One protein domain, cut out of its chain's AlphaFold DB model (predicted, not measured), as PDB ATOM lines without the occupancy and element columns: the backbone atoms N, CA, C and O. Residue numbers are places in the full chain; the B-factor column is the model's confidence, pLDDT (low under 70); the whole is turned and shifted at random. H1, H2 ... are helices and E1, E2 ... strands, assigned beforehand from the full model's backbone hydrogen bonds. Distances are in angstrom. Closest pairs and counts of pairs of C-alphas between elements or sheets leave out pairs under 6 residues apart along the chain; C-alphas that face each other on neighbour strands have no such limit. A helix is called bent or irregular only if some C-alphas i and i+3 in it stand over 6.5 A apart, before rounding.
ATOM      1  N   ASP A  17     -55.520 -16.276   1.988       87.75
ATOM      2  CA  ASP A  17     -56.687 -17.130   1.726       87.75
ATOM      3  C   ASP A  17     -56.288 -18.608   1.762       87.75
ATOM      4  O   ASP A  17     -55.863 -19.184   0.762       87.75
ATOM      5  N   LEU A  18     -56.487 -19.248   2.914       88.44
ATOM      6  CA  LEU A  18     -56.135 -20.655   3.137       88.44
ATOM      7  C   LEU A  18     -57.002 -21.656   2.361       88.44
ATOM      8  O   LEU A  18     -56.776 -22.860   2.472       88.44
ATOM      9  N   ARG A  19     -57.992 -21.215   1.577       87.06
ATOM     10  CA  ARG A  19     -58.669 -22.086   0.594       87.06
ATOM     11  C   ARG A  19     -57.809 -22.308  -0.647       87.06
ATOM     12  O   ARG A  19     -58.090 -23.202  -1.436       87.06
ATOM     13  N   ARG A  20     -56.780 -21.481  -0.832       88.44
ATOM     14  CA  ARG A  20     -55.878 -21.512  -1.977       88.44
ATOM     15  C   ARG A  20     -54.559 -22.107  -1.519       88.44
ATOM     16  O   ARG A  20     -53.754 -21.430  -0.884       88.44
ATOM     17  N   ARG A  21     -54.390 -23.398  -1.787       93.00
ATOM     18  CA  ARG A  21     -53.275 -24.202  -1.285       93.00
ATOM     19  C   ARG A  21     -52.467 -24.745  -2.451       93.00
ATOM     20  O   ARG A  21     -53.049 -25.155  -3.453       93.00
ATOM     21  N   HIS A  22     -51.148 -24.721  -2.316       95.94
ATOM     22  CA  HIS A  22     -50.240 -25.455  -3.192       95.94
ATOM     23  C   HIS A  22     -49.986 -26.861  -2.649       95.94
ATOM     24  O   HIS A  22     -50.043 -27.835  -3.389       95.94
ATOM     25  N   PHE A  23     -49.743 -26.946  -1.342       97.44
ATOM     26  CA  PHE A  23     -49.580 -28.190  -0.609       97.44
ATOM     27  C   PHE A  23     -50.217 -28.055   0.774       97.44
ATOM     28  O   PHE A  23     -50.392 -26.941   1.283       97.44
ATOM     29  N   ASP A  24     -50.539 -29.182   1.391       97.00
ATOM     30  CA  ASP A  24     -50.921 -29.259   2.792       97.00
ATOM     31  C   ASP A  24     -50.537 -30.610   3.389       97.00
ATOM     32  O   ASP A  24     -50.293 -31.583   2.676       97.00
ATOM     33  N   GLY A  25     -50.453 -30.647   4.713       97.12
ATOM     34  CA  GLY A  25     -50.151 -31.861   5.448       97.12
ATOM     35  C   GLY A  25     -50.153 -31.634   6.950       97.12
ATOM     36  O   GLY A  25     -50.464 -30.550   7.448       97.12
ATOM     37  N   GLU A  26     -49.794 -32.675   7.688       97.12
ATOM     38  CA  GLU A  26     -49.669 -32.624   9.139       97.12
ATOM     39  C   GLU A  26     -48.393 -33.346   9.561       97.12
ATOM     40  O   GLU A  26     -48.081 -34.430   9.067       97.12
ATOM     41  N   ARG A  27     -47.630 -32.744  10.474       97.44
ATOM     42  CA  ARG A  27     -46.446 -33.378  11.065       97.44
ATOM     43  C   ARG A  27     -46.241 -32.895  12.486       97.44
ATOM     44  O   ARG A  27     -46.381 -31.709  12.774       97.44
ATOM     45  N   ASN A  28     -45.900 -33.823  13.380       96.75
ATOM     46  CA  ASN A  28     -45.727 -33.554  14.809       96.75
ATOM     47  C   ASN A  28     -46.954 -32.878  15.461       96.75
ATOM     48  O   ASN A  28     -46.804 -32.106  16.406       96.75
ATOM     49  N   GLY A  29     -48.162 -33.160  14.954       95.06
ATOM     50  CA  GLY A  29     -49.403 -32.530  15.411       95.06
ATOM     51  C   GLY A  29     -49.541 -31.062  15.005       95.06
ATOM     52  O   GLY A  29     -50.295 -30.336  15.636       95.06
ATOM     53  N   ILE A  30     -48.802 -30.598  13.996       96.94
ATOM     54  CA  ILE A  30     -48.904 -29.250  13.428       96.94
ATOM     55  C   ILE A  30     -49.429 -29.387  12.005       96.94
ATOM     56  O   ILE A  30     -48.844 -30.112  11.198       96.94
ATOM     57  N   VAL A  31     -50.512 -28.676  11.700       96.69
ATOM     58  CA  VAL A  31     -51.044 -28.593  10.337       96.69
ATOM     59  C   VAL A  31     -50.224 -27.572   9.563       96.69
ATOM     60  O   VAL A  31     -49.976 -26.470  10.054       96.69
ATOM     61  N   VAL A  32     -49.822 -27.940   8.352       98.00
ATOM     62  CA  VAL A  32     -49.005 -27.121   7.461       98.00
ATOM     63  C   VAL A  32     -49.764 -26.882   6.166       98.00
ATOM     64  O   VAL A  32     -50.351 -27.803   5.606       98.00
ATOM     65  N   VAL A  33     -49.757 -25.640   5.690       97.62
ATOM     66  CA  VAL A  33     -50.359 -25.250   4.413       97.62
ATOM     67  C   VAL A  33     -49.392 -24.351   3.651       97.62
ATOM     68  O   VAL A  33     -49.021 -23.289   4.143       97.62
ATOM     69  N   GLY A  34     -49.030 -24.736   2.431       97.75
ATOM     70  CA  GLY A  34     -48.381 -23.850   1.468       97.75
ATOM     71  C   GLY A  34     -49.418 -22.993   0.752       97.75
ATOM     72  O   GLY A  34     -50.324 -23.526   0.110       97.75
ATOM     73  N   SER A  35     -49.313 -21.670   0.848       95.88
ATOM     74  CA  SER A  35     -50.250 -20.715   0.239       95.88
ATOM     75  C   SER A  35     -49.511 -19.471  -0.261       95.88
ATOM     76  O   SER A  35     -48.285 -19.456  -0.334       95.88
ATOM     77  N   TRP A  36     -50.246 -18.417  -0.613       94.94
ATOM     78  CA  TRP A  36     -49.676 -17.134  -1.002       94.94
ATOM     79  C   TRP A  36     -50.206 -16.016  -0.112       94.94
ATOM     80  O   TRP A  36     -51.420 -15.888   0.072       94.94
ATOM     81  N   ILE A  37     -49.291 -15.205   0.412       92.19
ATOM     82  CA  ILE A  37     -49.587 -14.062   1.273       92.19
ATOM     83  C   ILE A  37     -49.361 -12.756   0.516       92.19
ATOM     84  O   ILE A  37     -48.426 -12.624  -0.271       92.19
ATOM     85  N   ARG A  38     -50.240 -11.782   0.744       88.94
ATOM     86  CA  ARG A  38     -50.060 -10.394   0.315       88.94
ATOM     87  C   ARG A  38     -49.502  -9.602   1.486       88.94
ATOM     88  O   ARG A  38     -50.078  -9.620   2.571       88.94
ATOM     89  N   THR A  39     -48.413  -8.896   1.236       81.50
ATOM     90  CA  THR A  39     -47.770  -7.992   2.187       81.50
ATOM     91  C   THR A  39     -47.752  -6.594   1.593       81.50
ATOM     92  O   THR A  39     -47.662  -6.449   0.376       81.50
ATOM     93  N   ASP A  40     -47.727  -5.560   2.426       78.88
ATOM     94  CA  ASP A  40     -47.652  -4.175   1.934       78.88
ATOM     95  C   ASP A  40     -46.355  -3.898   1.153       78.88
ATOM     96  O   ASP A  40     -46.304  -3.018   0.298       78.88
ATOM     97  N   ALA A  41     -45.311  -4.697   1.403       75.31
ATOM     98  CA  ALA A  41     -44.023  -4.605   0.723       75.31
ATOM     99  C   ALA A  41     -44.040  -5.063  -0.751       75.31
ATOM    100  O   ALA A  41     -43.109  -4.737  -1.486       75.31
ATOM    101  N   SER A  42     -45.050  -5.823  -1.199       76.00
ATOM    102  CA  SER A  42     -45.089  -6.385  -2.555       76.00
ATOM    103  C   SER A  42     -46.492  -6.315  -3.168       76.00
ATOM    104  O   SER A  42     -47.455  -6.799  -2.571       76.00
ATOM    105  N   PRO A  43     -46.636  -5.813  -4.411       76.19
ATOM    106  CA  PRO A  43     -47.925  -5.812  -5.109       76.19
ATOM    107  C   PRO A  43     -48.378  -7.223  -5.530       76.19
ATOM    108  O   PRO A  43     -49.559  -7.441  -5.837       76.19
ATOM    109  N   LEU A  44     -47.445  -8.181  -5.568       83.38
ATOM    110  CA  LEU A  44     -47.688  -9.574  -5.924       83.38
ATOM    111  C   LEU A  44     -47.687 -10.455  -4.670       83.38
ATOM    112  O   LEU A  44     -46.777 -10.316  -3.851       83.38
ATOM    113  N   PRO A  45     -48.649 -11.390  -4.534       90.00
ATOM    114  CA  PRO A  45     -48.616 -12.352  -3.444       90.00
ATOM    115  C   PRO A  45     -47.363 -13.238  -3.529       90.00
ATOM    116  O   PRO A  45     -47.062 -13.784  -4.597       90.00
ATOM    117  N   GLU A  46     -46.663 -13.409  -2.412       93.31
ATOM    118  CA  GLU A  46     -45.490 -14.282  -2.306       93.31
ATOM    119  C   GLU A  46     -45.878 -15.661  -1.750       93.31
ATOM    120  O   GLU A  46     -46.812 -15.748  -0.946       93.31
ATOM    121  N   PRO A  47     -45.201 -16.751  -2.158       96.75
ATOM    122  CA  PRO A  47     -45.355 -18.045  -1.505       96.75
ATOM    123  C   PRO A  47     -45.062 -17.949  -0.006       96.75
ATOM    124  O   PRO A  47     -44.163 -17.231   0.428       96.75
ATOM    125  N   CYS A  48     -45.818 -18.683   0.795       97.38
ATOM    126  CA  CYS A  48     -45.624 -18.755   2.235       97.38
ATOM    127  C   CYS A  48     -46.036 -20.124   2.765       97.38
ATOM    128  O   CYS A  48     -46.911 -20.793   2.208       97.38
ATOM    129  N   MET A  49     -45.423 -20.514   3.874       98.38
ATOM    130  CA  MET A  49     -45.837 -21.665   4.656       98.38
ATOM    131  C   MET A  49     -46.592 -21.194   5.889       98.38
ATOM    132  O   MET A  49     -46.149 -20.307   6.617       98.38
ATOM    133  N   VAL A  50     -47.741 -21.808   6.127       97.50
ATOM    134  CA  VAL A  50     -48.631 -21.489   7.233       97.50
ATOM    135  C   VAL A  50     -48.680 -22.673   8.181       97.50
ATOM    136  O   VAL A  50     -48.996 -23.783   7.761       97.50
ATOM    137  N   LEU A  51     -48.390 -22.431   9.457       97.19
ATOM    138  CA  LEU A  51     -48.465 -23.425  10.522       97.19
ATOM    139  C   LEU A  51     -49.686 -23.142  11.395       97.19
ATOM    140  O   LEU A  51     -49.942 -22.000  11.796       97.19
ATOM    141  N   LEU A  52     -50.440 -24.194  11.694       95.12
ATOM    142  CA  LEU A  52     -51.700 -24.115  12.418       95.12
ATOM    143  C   LEU A  52     -51.755 -25.158  13.530       95.12
ATOM    144  O   LEU A  52     -51.328 -26.305  13.377       95.12
ATOM    145  N   HIS A  53     -52.371 -24.766  14.639       93.38
ATOM    146  CA  HIS A  53     -52.761 -25.696  15.686       93.38
ATOM    147  C   HIS A  53     -53.980 -26.527  15.224       93.38
ATOM    148  O   HIS A  53     -55.030 -25.934  14.967       93.38
ATOM    149  N   PRO A  54     -53.921 -27.874  15.191       90.25
ATOM    150  CA  PRO A  54     -54.973 -28.722  14.603       90.25
ATOM    151  C   PRO A  54     -56.317 -28.609  15.329       90.25
ATOM    152  O   PRO A  54     -57.376 -28.655  14.714       90.25
ATOM    153  N   LEU A  55     -56.281 -28.422  16.651       88.25
ATOM    154  CA  LEU A  55     -57.487 -28.289  17.478       88.25
ATOM    155  C   LEU A  55     -58.120 -26.887  17.453       88.25
ATOM    156  O   LEU A  55     -59.138 -26.673  18.109       88.25
ATOM    157  N   ARG A  56     -57.526 -25.912  16.751       84.00
ATOM    158  CA  ARG A  56     -58.082 -24.557  16.666       84.00
ATOM    159  C   ARG A  56     -58.854 -24.409  15.355       84.00
ATOM    160  O   ARG A  56     -58.275 -24.621  14.290       84.00
ATOM    161  N   PRO A  57     -60.141 -24.020  15.394       77.31
ATOM    162  CA  PRO A  57     -60.904 -23.817  14.172       77.31
ATOM    163  C   PRO A  57     -60.263 -22.696  13.356       77.31
ATOM    164  O   PRO A  57     -59.922 -21.659  13.921       77.31
ATOM    165  N   ILE A  58     -60.130 -22.890  12.041       77.25
ATOM    166  CA  ILE A  58     -59.671 -21.858  11.104       77.25
ATOM    167  C   ILE A  58     -60.852 -20.917  10.842       77.25
ATOM    168  O   ILE A  58     -61.699 -21.183   9.992       77.25
ATOM    169  N   ALA A  59     -60.941 -19.830  11.606       73.12
ATOM    170  CA  ALA A  59     -62.013 -18.850  11.492       73.12
ATOM    171  C   ALA A  59     -61.456 -17.423  11.516       73.12
ATOM    172  O   ALA A  59     -60.601 -17.072  12.336       73.12
ATOM    173  N   ARG A  60     -61.972 -16.579  10.612       68.81
ATOM    174  CA  ARG A  60     -61.573 -15.169  10.496       68.81
ATOM    175  C   ARG A  60     -61.759 -14.464  11.846       68.81
ATOM    176  O   ARG A  60     -62.831 -14.544  12.438       68.81
ATOM    177  N   GLY A  61     -60.707 -13.801  12.327       68.50
ATOM    178  CA  GLY A  61     -60.703 -13.084  13.609       68.50
ATOM    179  C   GLY A  61     -60.564 -13.961  14.863       68.50
ATOM    180  O   GLY A  61     -60.595 -13.424  15.963       68.50
ATOM    181  N   ARG A  62     -60.417 -15.287  14.726       69.50
ATOM    182  CA  ARG A  62     -60.230 -16.217  15.859       69.50
ATOM    183  C   ARG A  62     -58.924 -17.001  15.793       69.50
ATOM    184  O   ARG A  62     -58.410 -17.411  16.828       69.50
ATOM    185  N   THR A  63     -58.393 -17.210  14.594       77.12
ATOM    186  CA  THR A  63     -57.127 -17.915  14.380       77.12
ATOM    187  C   THR A  63     -56.056 -16.913  14.000       77.12
ATOM    188  O   THR A  63     -56.205 -16.207  13.004       77.12
ATOM    189  N   VAL A  64     -54.970 -16.882  14.767       84.19
ATOM    190  CA  VAL A  64     -53.732 -16.219  14.359       84.19
ATOM    191  C   VAL A  64     -52.821 -17.308  13.793       84.19
ATOM    192  O   VAL A  64     -52.310 -18.117  14.570       84.19
ATOM    193  N   PRO A  65     -52.695 -17.420  12.460       89.31
ATOM    194  CA  PRO A  65     -51.775 -18.373  11.861       89.31
ATOM    195  C   PRO A  65     -50.330 -17.938  12.101       89.31
ATOM    196  O   PRO A  65     -50.021 -16.747  12.062       89.31
ATOM    197  N   VAL A  66     -49.432 -18.905  12.275       95.81
ATOM    198  CA  VAL A  66     -48.000 -18.647  12.109       95.81
ATOM    199  C   VAL A  66     -47.707 -18.695  10.618       95.81
ATOM    200  O   VAL A  66     -48.063 -19.668   9.956       95.81
ATOM    201  N   VAL A  67     -47.085 -17.650  10.083       96.44
ATOM    202  CA  VAL A  67     -46.769 -17.540   8.657       96.44
ATOM    203  C   VAL A  67     -45.270 -17.345   8.494       96.44
ATOM    204  O   VAL A  67     -44.684 -16.496   9.159       96.44
ATOM    205  N   ILE A  68     -44.671 -18.128   7.601       97.44
ATOM    206  CA  ILE A  68     -43.277 -18.016   7.176       97.44
ATOM    207  C   ILE A  68     -43.292 -17.677   5.682       97.44
ATOM    208  O   ILE A  68     -43.575 -18.556   4.860       97.44
ATOM    209  N   PRO A  69     -43.051 -16.411   5.311       96.31
ATOM    210  CA  PRO A  69     -42.935 -16.020   3.914       96.31
ATOM    211  C   PRO A  69     -41.704 -16.637   3.244       96.31
ATOM    212  O   PRO A  69     -40.690 -16.882   3.901       96.31
ATOM    213  N   LEU A  70     -41.757 -16.849   1.926       96.12
ATOM    214  CA  LEU A  70     -40.626 -17.376   1.155       96.12
ATOM    215  C   LEU A  70     -39.369 -16.508   1.312       96.12
ATOM    216  O   LEU A  70     -38.264 -17.037   1.422       96.12
ATOM    217  N   SER A  71     -39.542 -15.187   1.384       94.50
ATOM    218  CA  SER A  71     -38.462 -14.217   1.604       94.50
ATOM    219  C   SER A  71     -37.707 -14.406   2.933       94.50
ATOM    220  O   SER A  71     -36.532 -14.048   3.026       94.50
ATOM    221  N   GLU A  72     -38.329 -15.026   3.940       95.38
ATOM    222  CA  GLU A  72     -37.720 -15.328   5.244       95.38
ATOM    223  C   GLU A  72     -37.399 -16.819   5.437       95.38
ATOM    224  O   GLU A  72     -36.783 -17.200   6.435       95.38
ATOM    225  N   ALA A  73     -37.780 -17.675   4.486       96.25
ATOM    226  CA  ALA A  73     -37.674 -19.128   4.606       96.25
ATOM    227  C   ALA A  73     -36.228 -19.620   4.790       96.25
ATOM    228  O   ALA A  73     -35.997 -20.604   5.490       96.25
ATOM    229  N   TRP A  74     -35.245 -18.908   4.227       95.00
ATOM    230  CA  TRP A  74     -33.819 -19.237   4.348       95.00
ATOM    231  C   TRP A  74     -33.337 -19.300   5.805       95.00
ATOM    232  O   TRP A  74     -32.477 -20.120   6.121       95.00
ATOM    233  N   ARG A  75     -33.931 -18.499   6.705       96.62
ATOM    234  CA  ARG A  75     -33.584 -18.477   8.138       96.62
ATOM    235  C   ARG A  75     -33.789 -19.836   8.798       96.62
ATOM    236  O   ARG A  75     -33.112 -20.155   9.767       96.62
ATOM    237  N   TRP A  76     -34.710 -20.630   8.262       96.44
ATOM    238  CA  TRP A  76     -35.139 -21.903   8.827       96.44
ATOM    239  C   TRP A  76     -34.339 -23.103   8.332       96.44
ATOM    240  O   TRP A  76     -34.573 -24.212   8.816       96.44
ATOM    241  N   ALA A  77     -33.415 -22.904   7.389       92.38
ATOM    242  CA  ALA A  77     -32.585 -23.972   6.859       92.38
ATOM    243  C   ALA A  77     -31.699 -24.567   7.966       92.38
ATOM    244  O   ALA A  77     -30.796 -23.910   8.477       92.38
ATOM    245  N   ALA A  78     -31.939 -25.833   8.323       83.81
ATOM    246  CA  ALA A  78     -31.133 -26.553   9.313       83.81
ATOM    247  C   ALA A  78     -29.776 -27.042   8.770       83.81
ATOM    248  O   ALA A  78     -28.949 -27.539   9.535       83.81
ATOM    249  N   HIS A  79     -29.554 -26.949   7.456       73.75
ATOM    250  CA  HIS A  79     -28.356 -27.451   6.788       73.75
ATOM    251  C   HIS A  79     -27.553 -26.312   6.155       73.75
ATOM    252  O   HIS A  79     -28.100 -25.488   5.425       73.75
ATOM    253  N   GLY A  80     -26.239 -26.328   6.389       68.81
ATOM    254  CA  GLY A  80     -25.293 -25.333   5.878       68.81
ATOM    255  C   GLY A  80     -25.206 -24.068   6.736       68.81
ATOM    256  O   GLY A  80     -25.894 -23.931   7.744       68.81
ATOM    257  N   ASP A  81     -24.367 -23.129   6.303       80.56
ATOM    258  CA  ASP A  81     -24.045 -21.901   7.048       80.56
ATOM    259  C   ASP A  81     -25.039 -20.750   6.791       80.56
ATOM    260  O   ASP A  81     -24.737 -19.585   7.038       80.56
ATOM    261  N   VAL A  82     -26.214 -21.062   6.233       89.00
ATOM    262  CA  VAL A  82     -27.197 -20.063   5.779       89.00
ATOM    263  C   VAL A  82     -28.280 -19.798   6.827       89.00
ATOM    264  O   VAL A  82     -28.802 -18.692   6.878       89.00
ATOM    265  N   GLY A  83     -28.636 -20.788   7.651       92.38
ATOM    266  CA  GLY A  83     -29.721 -20.661   8.626       92.38
ATOM    267  C   GLY A  83     -29.448 -19.636   9.734       92.38
ATOM    268  O   GLY A  83     -28.315 -19.231   9.979       92.38
ATOM    269  N   ASP A  84     -30.505 -19.262  10.454       95.38
ATOM    270  CA  ASP A  84     -30.472 -18.341  11.595       95.38
ATOM    271  C   ASP A  84     -31.046 -19.049  12.844       95.38
ATOM    272  O   ASP A  84     -32.247 -18.948  13.139       95.38
ATOM    273  N   PRO A  85     -30.218 -19.832  13.569       93.38
ATOM    274  CA  PRO A  85     -30.674 -20.628  14.709       93.38
ATOM    275  C   PRO A  85     -31.204 -19.780  15.869       93.38
ATOM    276  O   PRO A  85     -32.110 -20.221  16.580       93.38
ATOM    277  N   GLU A  86     -30.662 -18.574  16.060       94.12
ATOM    278  CA  GLU A  86     -31.099 -17.654  17.111       94.12
ATOM    279  C   GLU A  86     -32.523 -17.166  16.833       94.12
ATOM    280  O   GLU A  86     -33.403 -17.304  17.689       94.12
ATOM    281  N   HIS A  87     -32.790 -16.703  15.607       95.25
ATOM    282  CA  HIS A  87     -34.135 -16.329  15.178       95.25
ATOM    283  C   HIS A  87     -35.116 -17.493  15.310       95.25
ATOM    284  O   HIS A  87     -36.199 -17.336  15.879       95.25
ATOM    285  N   CYS A  88     -34.738 -18.673  14.816       96.19
ATOM    286  CA  CYS A  88     -35.588 -19.859  14.859       96.19
ATOM    287  C   CYS A  88     -35.921 -20.265  16.302       96.19
ATOM    288  O   CYS A  88     -37.079 -20.544  16.627       96.19
ATOM    289  N   GLY A  89     -34.930 -20.256  17.195       95.44
ATOM    290  CA  GLY A  89     -35.119 -20.544  18.615       95.44
ATOM    291  C   GLY A  89     -36.046 -19.538  19.300       95.44
ATOM    292  O   GLY A  89     -36.978 -19.939  20.002       95.44
ATOM    293  N   ALA A  90     -35.839 -18.241  19.057       96.81
ATOM    294  CA  ALA A  90     -36.664 -17.177  19.623       96.81
ATOM    295  C   ALA A  90     -38.119 -17.245  19.127       96.81
ATOM    296  O   ALA A  90     -39.053 -17.193  19.931       96.81
ATOM    297  N   ARG A  91     -38.327 -17.425  17.816       97.31
ATOM    298  CA  ARG A  91     -39.665 -17.512  17.212       97.31
ATOM    299  C   ARG A  91     -40.431 -18.744  17.660       97.31
ATOM    300  O   ARG A  91     -41.584 -18.623  18.062       97.31
ATOM    301  N   THR A  92     -39.800 -19.917  17.649       97.50
ATOM    302  CA  THR A  92     -40.464 -21.152  18.096       97.50
ATOM    303  C   THR A  92     -40.835 -21.106  19.572       97.50
ATOM    304  O   THR A  92     -41.929 -21.539  19.931       97.50
ATOM    305  N   PHE A  93     -39.975 -20.535  20.424       98.00
ATOM    306  CA  PHE A  93     -40.317 -20.287  21.822       98.00
ATOM    307  C   PHE A  93     -41.557 -19.392  21.941       98.00
ATOM    308  O   PHE A  93     -42.512 -19.768  22.617       98.00
ATOM    309  N   GLN A  94     -41.565 -18.252  21.244       97.62
ATOM    310  CA  GLN A  94     -42.675 -17.300  21.278       97.62
ATOM    311  C   GLN A  94     -43.992 -17.937  20.812       97.62
ATOM    312  O   GLN A  94     -44.994 -17.862  21.514       97.62
ATOM    313  N   TRP A  95     -43.999 -18.623  19.668       97.25
ATOM    314  CA  TRP A  95     -45.219 -19.221  19.119       97.25
ATOM    315  C   TRP A  95     -45.835 -20.285  20.028       97.25
ATOM    316  O   TRP A  95     -47.058 -20.399  20.093       97.25
ATOM    317  N   LEU A  96     -45.005 -21.057  20.732       96.94
ATOM    318  CA  LEU A  96     -45.476 -22.018  21.725       96.94
ATOM    319  C   LEU A  96     -45.971 -21.318  22.999       96.94
ATOM    320  O   LEU A  96     -46.982 -21.734  23.556       96.94
ATOM    321  N   ALA A  97     -45.296 -20.256  23.449       96.62
ATOM    322  CA  ALA A  97     -45.684 -19.498  24.643       96.62
ATOM    323  C   ALA A  97     -47.035 -18.787  24.451       96.62
ATOM    324  O   ALA A  97     -47.887 -18.824  25.335       96.62
ATOM    325  N   ASP A  98     -47.261 -18.245  23.256       94.19
ATOM    326  CA  ASP A  98     -48.518 -17.612  22.841       94.19
ATOM    327  C   ASP A  98     -49.614 -18.651  22.503       94.19
ATOM    328  O   ASP A  98     -50.755 -18.318  22.158       94.19
ATOM    329  N   GLY A  99     -49.277 -19.944  22.570       92.25
ATOM    330  CA  GLY A  99     -50.161 -21.063  22.258       92.25
ATOM    331  C   GLY A  99     -50.584 -21.131  20.790       92.25
ATOM    332  O   GLY A  99     -51.573 -21.789  20.476       92.25
ATOM    333  N   LEU A 100     -49.894 -20.445  19.877       93.69
ATOM    334  CA  LEU A 100     -50.211 -20.457  18.445       93.69
ATOM    335  C   LEU A 100     -50.005 -21.844  17.828       93.69
ATOM    336  O   LEU A 100     -50.723 -22.217  16.901       93.69
ATOM    337  N   LEU A 101     -49.059 -22.609  18.378       96.00
ATOM    338  CA  LEU A 101     -48.752 -23.990  18.020       96.00
ATOM    339  C   LEU A 101     -48.882 -24.904  19.254       96.00
ATOM    340  O   LEU A 101     -48.755 -24.425  20.382       96.00
ATOM    341  N   PRO A 102     -49.163 -26.206  19.074       94.62
ATOM    342  CA  PRO A 102     -49.276 -27.148  20.183       94.62
ATOM    343  C   PRO A 102     -47.919 -27.431  20.834       94.62
ATOM    344  O   PRO A 102     -46.912 -27.602  20.150       94.62
ATOM    345  N   GLY A 103     -47.922 -27.570  22.158       95.62
ATOM    346  CA  GLY A 103     -46.750 -27.953  22.945       95.62
ATOM    347  C   GLY A 103     -46.455 -26.974  24.075       95.62
ATOM    348  O   GLY A 103     -47.269 -26.115  24.407       95.62
ATOM    349  N   ASN A 104     -45.281 -27.126  24.684       97.12
ATOM    350  CA  ASN A 104     -44.798 -26.263  25.756       97.12
ATOM    351  C   ASN A 104     -43.523 -25.525  25.317       97.12
ATOM    352  O   ASN A 104     -42.539 -26.156  24.938       97.12
ATOM    353  N   ALA A 105     -43.506 -24.194  25.433       96.81
ATOM    354  CA  ALA A 105     -42.359 -23.357  25.062       96.81
ATOM    355  C   ALA A 105     -41.054 -23.728  25.792       96.81
ATOM    356  O   ALA A 105     -39.965 -23.634  25.224       96.81
ATOM    357  N   HIS A 106     -41.154 -24.198  27.037       96.38
ATOM    358  CA  HIS A 106     -40.010 -24.614  27.846       96.38
ATOM    359  C   HIS A 106     -39.563 -26.056  27.572       96.38
ATOM    360  O   HIS A 106     -38.527 -26.475  28.083       96.38
ATOM    361  N   SER A 107     -40.300 -26.811  26.753       97.94
ATOM    362  CA  SER A 107     -39.933 -28.161  26.323       97.94
ATOM    363  C   SER A 107     -39.000 -28.086  25.106       97.94
ATOM    364  O   SER A 107     -39.430 -27.691  24.018       97.94
ATOM    365  N   PRO A 108     -37.717 -28.495  25.217       96.50
ATOM    366  CA  PRO A 108     -36.823 -28.559  24.059       96.50
ATOM    367  C   PRO A 108     -37.365 -29.481  22.963       96.50
ATOM    368  O   PRO A 108     -37.214 -29.191  21.781       96.50
ATOM    369  N   ARG A 109     -38.056 -30.559  23.356       97.56
ATOM    370  CA  ARG A 109     -38.672 -31.511  22.429       97.56
ATOM    371  C   ARG A 109     -39.746 -30.858  21.565       97.56
ATOM    372  O   ARG A 109     -39.798 -31.135  20.373       97.56
ATOM    373  N   ASP A 110     -40.591 -30.008  22.143       97.88
ATOM    374  CA  ASP A 110     -41.670 -29.364  21.387       97.88
ATOM    375  C   ASP A 110     -41.131 -28.279  20.456       97.88
ATOM    376  O   ASP A 110     -41.550 -28.201  19.304       97.88
ATOM    377  N   ARG A 111     -40.108 -27.528  20.882       96.88
ATOM    378  CA  ARG A 111     -39.394 -26.600  19.988       96.88
ATOM    379  C   ARG A 111     -38.747 -27.327  18.807       96.88
ATOM    380  O   ARG A 111     -38.924 -26.910  17.665       96.88
ATOM    381  N   LEU A 112     -38.066 -28.448  19.057       96.56
ATOM    382  CA  LEU A 112     -37.470 -29.266  17.993       96.56
ATOM    383  C   LEU A 112     -38.523 -29.848  17.044       96.56
ATOM    384  O   LEU A 112     -38.278 -29.907  15.847       96.56
ATOM    385  N   ARG A 113     -39.705 -30.228  17.543       97.56
ATOM    386  CA  ARG A 113     -40.824 -30.680  16.699       97.56
ATOM    387  C   ARG A 113     -41.291 -29.601  15.727       97.56
ATOM    388  O   ARG A 113     -41.550 -29.923  14.572       97.56
ATOM    389  N   VAL A 114     -41.379 -28.345  16.173       97.88
ATOM    390  CA  VAL A 114     -41.723 -27.220  15.288       97.88
ATOM    391  C   VAL A 114     -40.653 -27.053  14.205       97.88
ATOM    392  O   VAL A 114     -40.991 -26.978  13.025       97.88
ATOM    393  N   LEU A 115     -39.372 -27.057  14.586       97.06
ATOM    394  CA  LEU A 115     -38.251 -26.922  13.647       97.06
ATOM    395  C   LEU A 115     -38.181 -28.073  12.634       97.06
ATOM    396  O   LEU A 115     -37.973 -27.820  11.448       97.06
ATOM    397  N   ASP A 116     -38.385 -29.313  13.084       96.88
ATOM    398  CA  ASP A 116     -38.439 -30.507  12.233       96.88
ATOM    399  C   ASP A 116     -39.610 -30.433  11.247       96.88
ATOM    400  O   ASP A 116     -39.436 -30.699  10.061       96.88
ATOM    401  N   THR A 117     -40.789 -30.003  11.709       98.19
ATOM    402  CA  THR A 117     -41.940 -29.792  10.825       98.19
ATOM    403  C   THR A 117     -41.637 -28.740   9.758       98.19
ATOM    404  O   THR A 117     -41.899 -28.984   8.584       98.19
ATOM    405  N   ILE A 118     -41.049 -27.603  10.132       98.06
ATOM    406  CA  ILE A 118     -40.688 -26.540   9.183       98.06
ATOM    407  C   ILE A 118     -39.678 -27.043   8.152       98.06
ATOM    408  O   ILE A 118     -39.903 -26.884   6.958       98.06
ATOM    409  N   ASN A 119     -38.597 -27.690   8.595       96.81
ATOM    410  CA  ASN A 119     -37.555 -28.187   7.696       96.81
ATOM    411  C   ASN A 119     -38.058 -29.294   6.764       96.81
ATOM    412  O   ASN A 119     -37.600 -29.383   5.629       96.81
ATOM    413  N   HIS A 120     -39.024 -30.101   7.206       97.56
ATOM    414  CA  HIS A 120     -39.630 -31.129   6.368       97.56
ATOM    415  C   HIS A 120     -40.361 -30.550   5.147       97.56
ATOM    416  O   HIS A 120     -40.208 -31.090   4.057       97.56
ATOM    417  N   TYR A 121     -41.108 -29.456   5.326       98.12
ATOM    418  CA  TYR A 121     -41.883 -28.802   4.259       98.12
ATOM    419  C   TYR A 121     -41.144 -27.628   3.594       98.12
ATOM    420  O   TYR A 121     -41.651 -27.016   2.652       98.12
ATOM    421  N   LEU A 122     -39.937 -27.296   4.060       97.31
ATOM    422  CA  LEU A 122     -39.132 -26.215   3.495       97.31
ATOM    423  C   LEU A 122     -38.822 -26.424   1.998       97.31
ATOM    424  O   LEU A 122     -38.971 -25.460   1.247       97.31
ATOM    425  N   PRO A 123     -38.467 -27.635   1.513       96.38
ATOM    426  CA  PRO A 123     -38.283 -27.872   0.080       96.38
ATOM    427  C   PRO A 123     -39.549 -27.600  -0.740       96.38
ATOM    428  O   PRO A 123     -39.460 -26.993  -1.808       96.38
ATOM    429  N   ASP A 124     -40.724 -27.979  -0.225       97.94
ATOM    430  CA  ASP A 124     -41.998 -27.724  -0.898       97.94
ATOM    431  C   ASP A 124     -42.238 -26.219  -1.031       97.94
ATOM    432  O   ASP A 124     -42.534 -25.751  -2.130       97.94
ATOM    433  N   LEU A 125     -42.013 -25.445   0.042       97.69
ATOM    434  CA  LEU A 125     -42.101 -23.979   0.021       97.69
ATOM    435  C   LEU A 125     -41.132 -23.353  -0.994       97.69
ATOM    436  O   LEU A 125     -41.539 -22.488  -1.766       97.69
ATOM    437  N   LEU A 126     -39.871 -23.791  -1.017       95.81
ATOM    438  CA  LEU A 126     -38.854 -23.274  -1.940       95.81
ATOM    439  C   LEU A 126     -39.168 -23.602  -3.407       95.81
ATOM    440  O   LEU A 126     -38.766 -22.862  -4.303       95.81
ATOM    441  N   SER A 127     -39.890 -24.695  -3.654       96.56
ATOM    442  CA  SER A 127     -40.327 -25.104  -4.991       96.56
ATOM    443  C   SER A 127     -41.649 -24.469  -5.437       96.56
ATOM    444  O   SER A 127     -42.042 -24.633  -6.596       96.56
ATOM    445  N   MET A 128     -42.346 -23.748  -4.548       96.56
ATOM    446  CA  MET A 128     -43.648 -23.171  -4.871       96.56
ATOM    447  C   MET A 128     -43.539 -22.172  -6.030       96.56
ATOM    448  O   MET A 128     -42.709 -21.257  -5.996       96.56
ATOM    449  N   PRO A 129     -44.427 -22.265  -7.033       94.31
ATOM    450  CA  PRO A 129     -44.472 -21.283  -8.093       94.31
ATOM    451  C   PRO A 129     -44.991 -19.935  -7.560       94.31
ATOM    452  O   PRO A 129     -45.703 -19.871  -6.547       94.31
ATOM    453  N   PRO A 130     -44.722 -18.834  -8.281       90.44
ATOM    454  CA  PRO A 130     -45.374 -17.557  -8.025       90.44
ATOM    455  C   PRO A 130     -46.905 -17.675  -8.039       90.44
ATOM    456  O   PRO A 130     -47.460 -18.528  -8.737       90.44
ATOM    457  N   ALA A 131     -47.595 -16.762  -7.348       88.19
ATOM    458  CA  ALA A 131     -49.053 -16.788  -7.249       88.19
ATOM    459  C   ALA A 131     -49.741 -16.877  -8.631       88.19
ATOM    460  O   ALA A 131     -49.337 -16.149  -9.561       88.19
ATOM    461  N   PRO A 132     -50.780 -17.730  -8.777       80.69
ATOM    462  CA  PRO A 132     -51.550 -17.860 -10.008       80.69
ATOM    463  C   PRO A 132     -52.064 -16.513 -10.539       80.69
ATOM    464  O   PRO A 132     -52.437 -15.615  -9.785       80.69
ATOM    465  N   ALA A 133     -52.142 -16.371 -11.867       70.12
ATOM    466  CA  ALA A 133     -52.474 -15.102 -12.531       70.12
ATOM    467  C   ALA A 133     -53.825 -14.487 -12.104       70.12
ATOM    468  O   ALA A 133     -53.982 -13.267 -12.139       70.12
ATOM    469  N   LEU A 134     -54.785 -15.312 -11.671       64.25
ATOM    470  CA  LEU A 134     -56.073 -14.866 -11.127       64.25
ATOM    471  C   LEU A 134     -55.932 -13.989  -9.871       64.25
ATOM    472  O   LEU A 134     -56.791 -13.142  -9.636       64.25
ATOM    473  N   ASP A 135     -54.843 -14.126  -9.116       59.12
ATOM    474  CA  ASP A 135     -54.587 -13.298  -7.931       59.12
ATOM    475  C   ASP A 135     -53.890 -12.003  -8.276       59.12
ATOM    476  O   ASP A 135     -54.179 -10.968  -7.684       59.12
ATOM    477  N   ARG A 136     -53.012 -12.054  -9.283       56.72
ATOM    478  CA  ARG A 136     -52.331 -10.867  -9.798       56.72
ATOM    479  C   ARG A 136     -53.332  -9.859 -10.355       56.72
ATOM    480  O   ARG A 136     -53.092  -8.670 -10.262       56.72
ATOM    481  N   ARG A 137     -54.470 -10.332 -10.886       50.38
ATOM    482  CA  ARG A 137     -55.564  -9.494 -11.411       50.38
ATOM    483  C   ARG A 137     -56.492  -8.911 -10.340       50.38
ATOM    484  O   ARG A 137     -57.230  -7.982 -10.646       50.38
ATOM    485  N   ARG A 138     -56.495  -9.452  -9.113       53.16
ATOM    486  CA  ARG A 138     -57.209  -8.842  -7.972       53.16
ATOM    487  C   ARG A 138     -56.412  -7.693  -7.343       53.16
ATOM    488  O   ARG A 138     -56.990  -6.900  -6.608       53.16
ATOM    489  N   SER A 139     -55.123  -7.585  -7.666       48.12
ATOM    490  CA  SER A 139     -54.348  -6.348  -7.566       48.12
ATOM    491  C   SER A 139     -54.674  -5.493  -8.805       48.12
ATOM    492  O   SER A 139     -54.309  -5.864  -9.915       48.12
ATOM    493  N   GLY A 140     -55.430  -4.400  -8.683       42.75
ATOM    494  CA  GLY A 140     -55.625  -3.476  -9.817       42.75
ATOM    495  C   GLY A 140     -54.339  -2.711 -10.195       42.75
ATOM    496  O   GLY A 140     -53.367  -2.776  -9.445       42.75
ATOM    497  N   PRO A 141     -54.353  -1.909 -11.281       41.00
ATOM    498  CA  PRO A 141     -54.658  -2.308 -12.648       41.00
ATOM    499  C   PRO A 141     -53.451  -2.996 -13.319       41.00
ATOM    500  O   PRO A 141     -52.283  -2.720 -13.054       41.00
ATOM    501  N   SER A 142     -53.766  -3.909 -14.232       41.94
ATOM    502  CA  SER A 142     -52.815  -4.614 -15.088       41.94
ATOM    503  C   SER A 142     -52.181  -3.651 -16.097       41.94
ATOM    504  O   SER A 142     -52.828  -3.305 -17.082       41.94
ATOM    505  N   PHE A 143     -50.907  -3.306 -15.919       39.78
ATOM    506  CA  PHE A 143     -50.074  -2.808 -17.014       39.78
ATOM    507  C   PHE A 143     -49.292  -3.984 -17.591       39.78
ATOM    508  O   PHE A 143     -48.371  -4.512 -16.972       39.78
ATOM    509  N   GLY A 144     -49.707  -4.431 -18.770       40.91
ATOM    510  CA  GLY A 144     -49.009  -5.454 -19.530       40.91
ATOM    511  C   GLY A 144     -49.440  -5.377 -20.983       40.91
ATOM    512  O   GLY A 144     -50.592  -5.662 -21.302       40.91
ATOM    513  N   GLU A 145     -48.520  -4.976 -21.858       36.53
ATOM    514  CA  GLU A 145     -48.700  -5.083 -23.302       36.53
ATOM    515  C   GLU A 145     -48.702  -6.573 -23.668       36.53
ATOM    516  O   GLU A 145     -47.723  -7.288 -23.445       36.53
ATOM    517  N   ILE A 146     -49.819  -7.069 -24.203       40.12
ATOM    518  CA  ILE A 146     -49.885  -8.427 -24.742       40.12
ATOM    519  C   ILE A 146     -49.554  -8.340 -26.228       40.12
ATOM    520  O   ILE A 146     -50.374  -7.898 -27.031       40.12
ATOM    521  N   LYS A 147     -48.365  -8.809 -26.604       35.03
ATOM    522  CA  LYS A 147     -48.006  -9.022 -28.006       35.03
ATOM    523  C   LYS A 147     -48.354 -10.458 -28.384       35.03
ATOM    524  O   LYS A 147     -47.603 -11.384 -28.087       35.03
ATOM    525  N   ILE A 148     -49.522 -10.656 -28.995       48.47
ATOM    526  CA  ILE A 148     -49.884 -11.956 -29.575       48.47
ATOM    527  C   ILE A 148     -49.324 -11.991 -30.995       48.47
ATOM    528  O   ILE A 148     -49.779 -11.245 -31.863       48.47
ATOM    529  N   THR A 149     -48.333 -12.851 -31.216       39.00
ATOM    530  CA  THR A 149     -47.765 -13.112 -32.542       39.00
ATOM    531  C   THR A 149     -48.328 -14.426 -33.066       39.00
ATOM    532  O   THR A 149     -48.115 -15.478 -32.463       39.00
ATOM    533  N   ASN A 150     -49.041 -14.373 -34.192       40.53
ATOM    534  CA  ASN A 150     -49.476 -15.573 -34.897       40.53
ATOM    535  C   ASN A 150     -48.275 -16.196 -35.630       40.53
ATOM    536  O   ASN A 150     -47.730 -15.604 -36.560       40.53
ATOM    537  N   THR A 151     -47.859 -17.394 -35.219       40.25
ATOM    538  CA  THR A 151     -46.685 -18.100 -35.761       40.25
ATOM    539  C   THR A 151     -46.859 -18.622 -37.188       40.25
ATOM    540  O   THR A 151     -45.871 -19.018 -37.796       40.25
ATOM    541  N   VAL A 152     -48.075 -18.605 -37.743       42.50
ATOM    542  CA  VAL A 152     -48.349 -19.072 -39.113       42.50
ATOM    543  C   VAL A 152     -48.453 -17.910 -40.104       42.50
ATOM    544  O   VAL A 152     -48.074 -18.066 -41.260       42.50
ATOM    545  N   THR A 153     -48.923 -16.735 -39.674       55.03
ATOM    546  CA  THR A 153     -49.157 -15.584 -40.570       55.03
ATOM    547  C   THR A 153     -48.211 -14.404 -40.343       55.03
ATOM    548  O   THR A 153     -48.191 -13.486 -41.156       55.03
ATOM    549  N   GLY A 154     -47.436 -14.395 -39.252       44.25
ATOM    550  CA  GLY A 154     -46.548 -13.282 -38.899       44.25
ATOM    551  C   GLY A 154     -47.276 -12.016 -38.433       44.25
ATOM    552  O   GLY A 154     -46.627 -11.022 -38.110       44.25
ATOM    553  N   GLU A 155     -48.609 -12.031 -38.358       39.34
ATOM    554  CA  GLU A 155     -49.382 -10.883 -37.897       39.34
ATOM    555  C   GLU A 155     -49.251 -10.702 -36.380       39.34
ATOM    556  O   GLU A 155     -49.583 -11.585 -35.580       39.34
ATOM    557  N   THR A 156     -48.802  -9.513 -35.988       35.22
ATOM    558  CA  THR A 156     -48.854  -9.005 -34.616       35.22
ATOM    559  C   THR A 156     -50.042  -8.073 -34.459       35.22
ATOM    560  O   THR A 156     -50.109  -7.042 -35.125       35.22
ATOM    561  N   ARG A 157     -50.956  -8.396 -33.539       41.62
ATOM    562  CA  ARG A 157     -51.999  -7.462 -33.092       41.62
ATOM    563  C   ARG A 157     -51.631  -6.907 -31.722       41.62
ATOM    564  O   ARG A 157     -51.524  -7.661 -30.759       41.62
ATOM    565  N   GLN A 158     -51.443  -5.592 -31.660       36.06
ATOM    566  CA  GLN A 158     -51.359  -4.830 -30.417       36.06
ATOM    567  C   GLN A 158     -52.771  -4.377 -30.050       36.06
ATOM    568  O   GLN A 158     -53.452  -3.750 -30.857       36.06
ATOM    569  N   SER A 159     -53.221  -4.729 -28.852       38.81
ATOM    570  CA  SER A 159     -54.472  -4.218 -28.303       38.81
ATOM    571  C   SER A 159     -54.189  -3.669 -26.918       38.81
ATOM    572  O   SER A 159     -53.819  -4.417 -26.013       38.81
TER     573      SER A 159
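What this domain is: This is residues 17 to 159 of the 165 residues of an uncharacterized protein of Gemmobacter megaterium (UniProt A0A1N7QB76). A twisted sheet of four strands has the long helix H3 slantwise over one face, with the short helix H1 beside it on that face and H2 packed crosswise on both helices. From this body a tail after H4 runs far out to the small, loosely formed hairpin E5 and E6, where residues 150 to 155 stick out. The printed part has 143 residues, with elements in the order E1 E2 E3 E4 H1 H2 H3 H4 E5 E6; the class is mixed, helices and strands. The large sheet, E1 - E2 - E3 - E4, is antiparallel, a meander, each strand the antiparallel neighbour of the one before, and with H3 it makes two layers, helix on sheet. The whole is loose, with a radius of gyration of the C-alphas of 19.3 A, and elongated, spanning 68 by 38 by 26 A.

How they stand to each other: In the large sheet, E1, residues 23 to 27, and E2, residues 30 to 37, form a hairpin, with N 25 and O 32 at 3.0 A. E2 bends by 61 degrees at residue 34. E2 and E3, residues 46 to 52, form a hairpin, with N 33 and O 50 at 2.9 A. E3 and E4, residues 66 to 69, form another, with N 49 and O 68 at 2.9 A. H3, residues 108 to 127, is on the sheet at a height of 7.8 A, over E2 and, only just, with 3 C-alphas, over E3; its line and that of E2 stand at 36 degrees on the local plane. The closest C-alphas of H3 and E2 are those of Leu 125 and Gly 34, 6.4 A apart. H1, residues 70 to 76, is on the same face, over E3 at a height of 7.5 A. H1 and H3 touch at a steep tilt of 41 degrees, opposite ways, the C-alphas of Trp 76 and Asn 119 being closest at 6.8 A. H2, residues 85 to 97, is not on the sheet. It touches H3, closest at the C-alphas of Thr 92 and Arg 111, 5.9 A, and touches H1 with residues 85 to 88 alone, about perpendicular at 81 degrees, closest at the C-alphas of Cys 88 and Trp 76, 6.4 A. H4, residues 133 to 136, touches no helix. E5, residues 147 to 149, and E6, residues 156 to 158, are antiparallel, with no backbone N and O pair within hydrogen-bond range. Every O i to N i+4 pair is within range in H2, 14 of 16 in H3 and 0 of 3 in H1, which has 3 of 4 O i to N i+3 pairs within range; H4 is too short for an O i to N i+4 pair.

Where its parts are: E1 begins at C-alpha 23, (-49.580, -28.190, -0.609). E2 is 19.5 A long, E3 18.8 A, H2 18.0 A and H3 29.5 A. H3 has a kink of 35 degrees near residue 121. H1 and H3 are irregular: C-alphas 71 and 74 are 7.4 A apart, and C-alphas 120 and 123 are 7.2 A apart. E6 ends at C-alpha 158, (-51.359, -4.830, -30.417).

The domain as a whole: The C-alphas farthest apart, of His 106 and Thr 153, are 69.6 A apart. The printed part has no cut. The link E3 to E4, residues 53 to 65, is long. The mean pLDDT of the printed part is 83.3; residues 60 to 62, residue 80 and residues 134 to 159 are under 70.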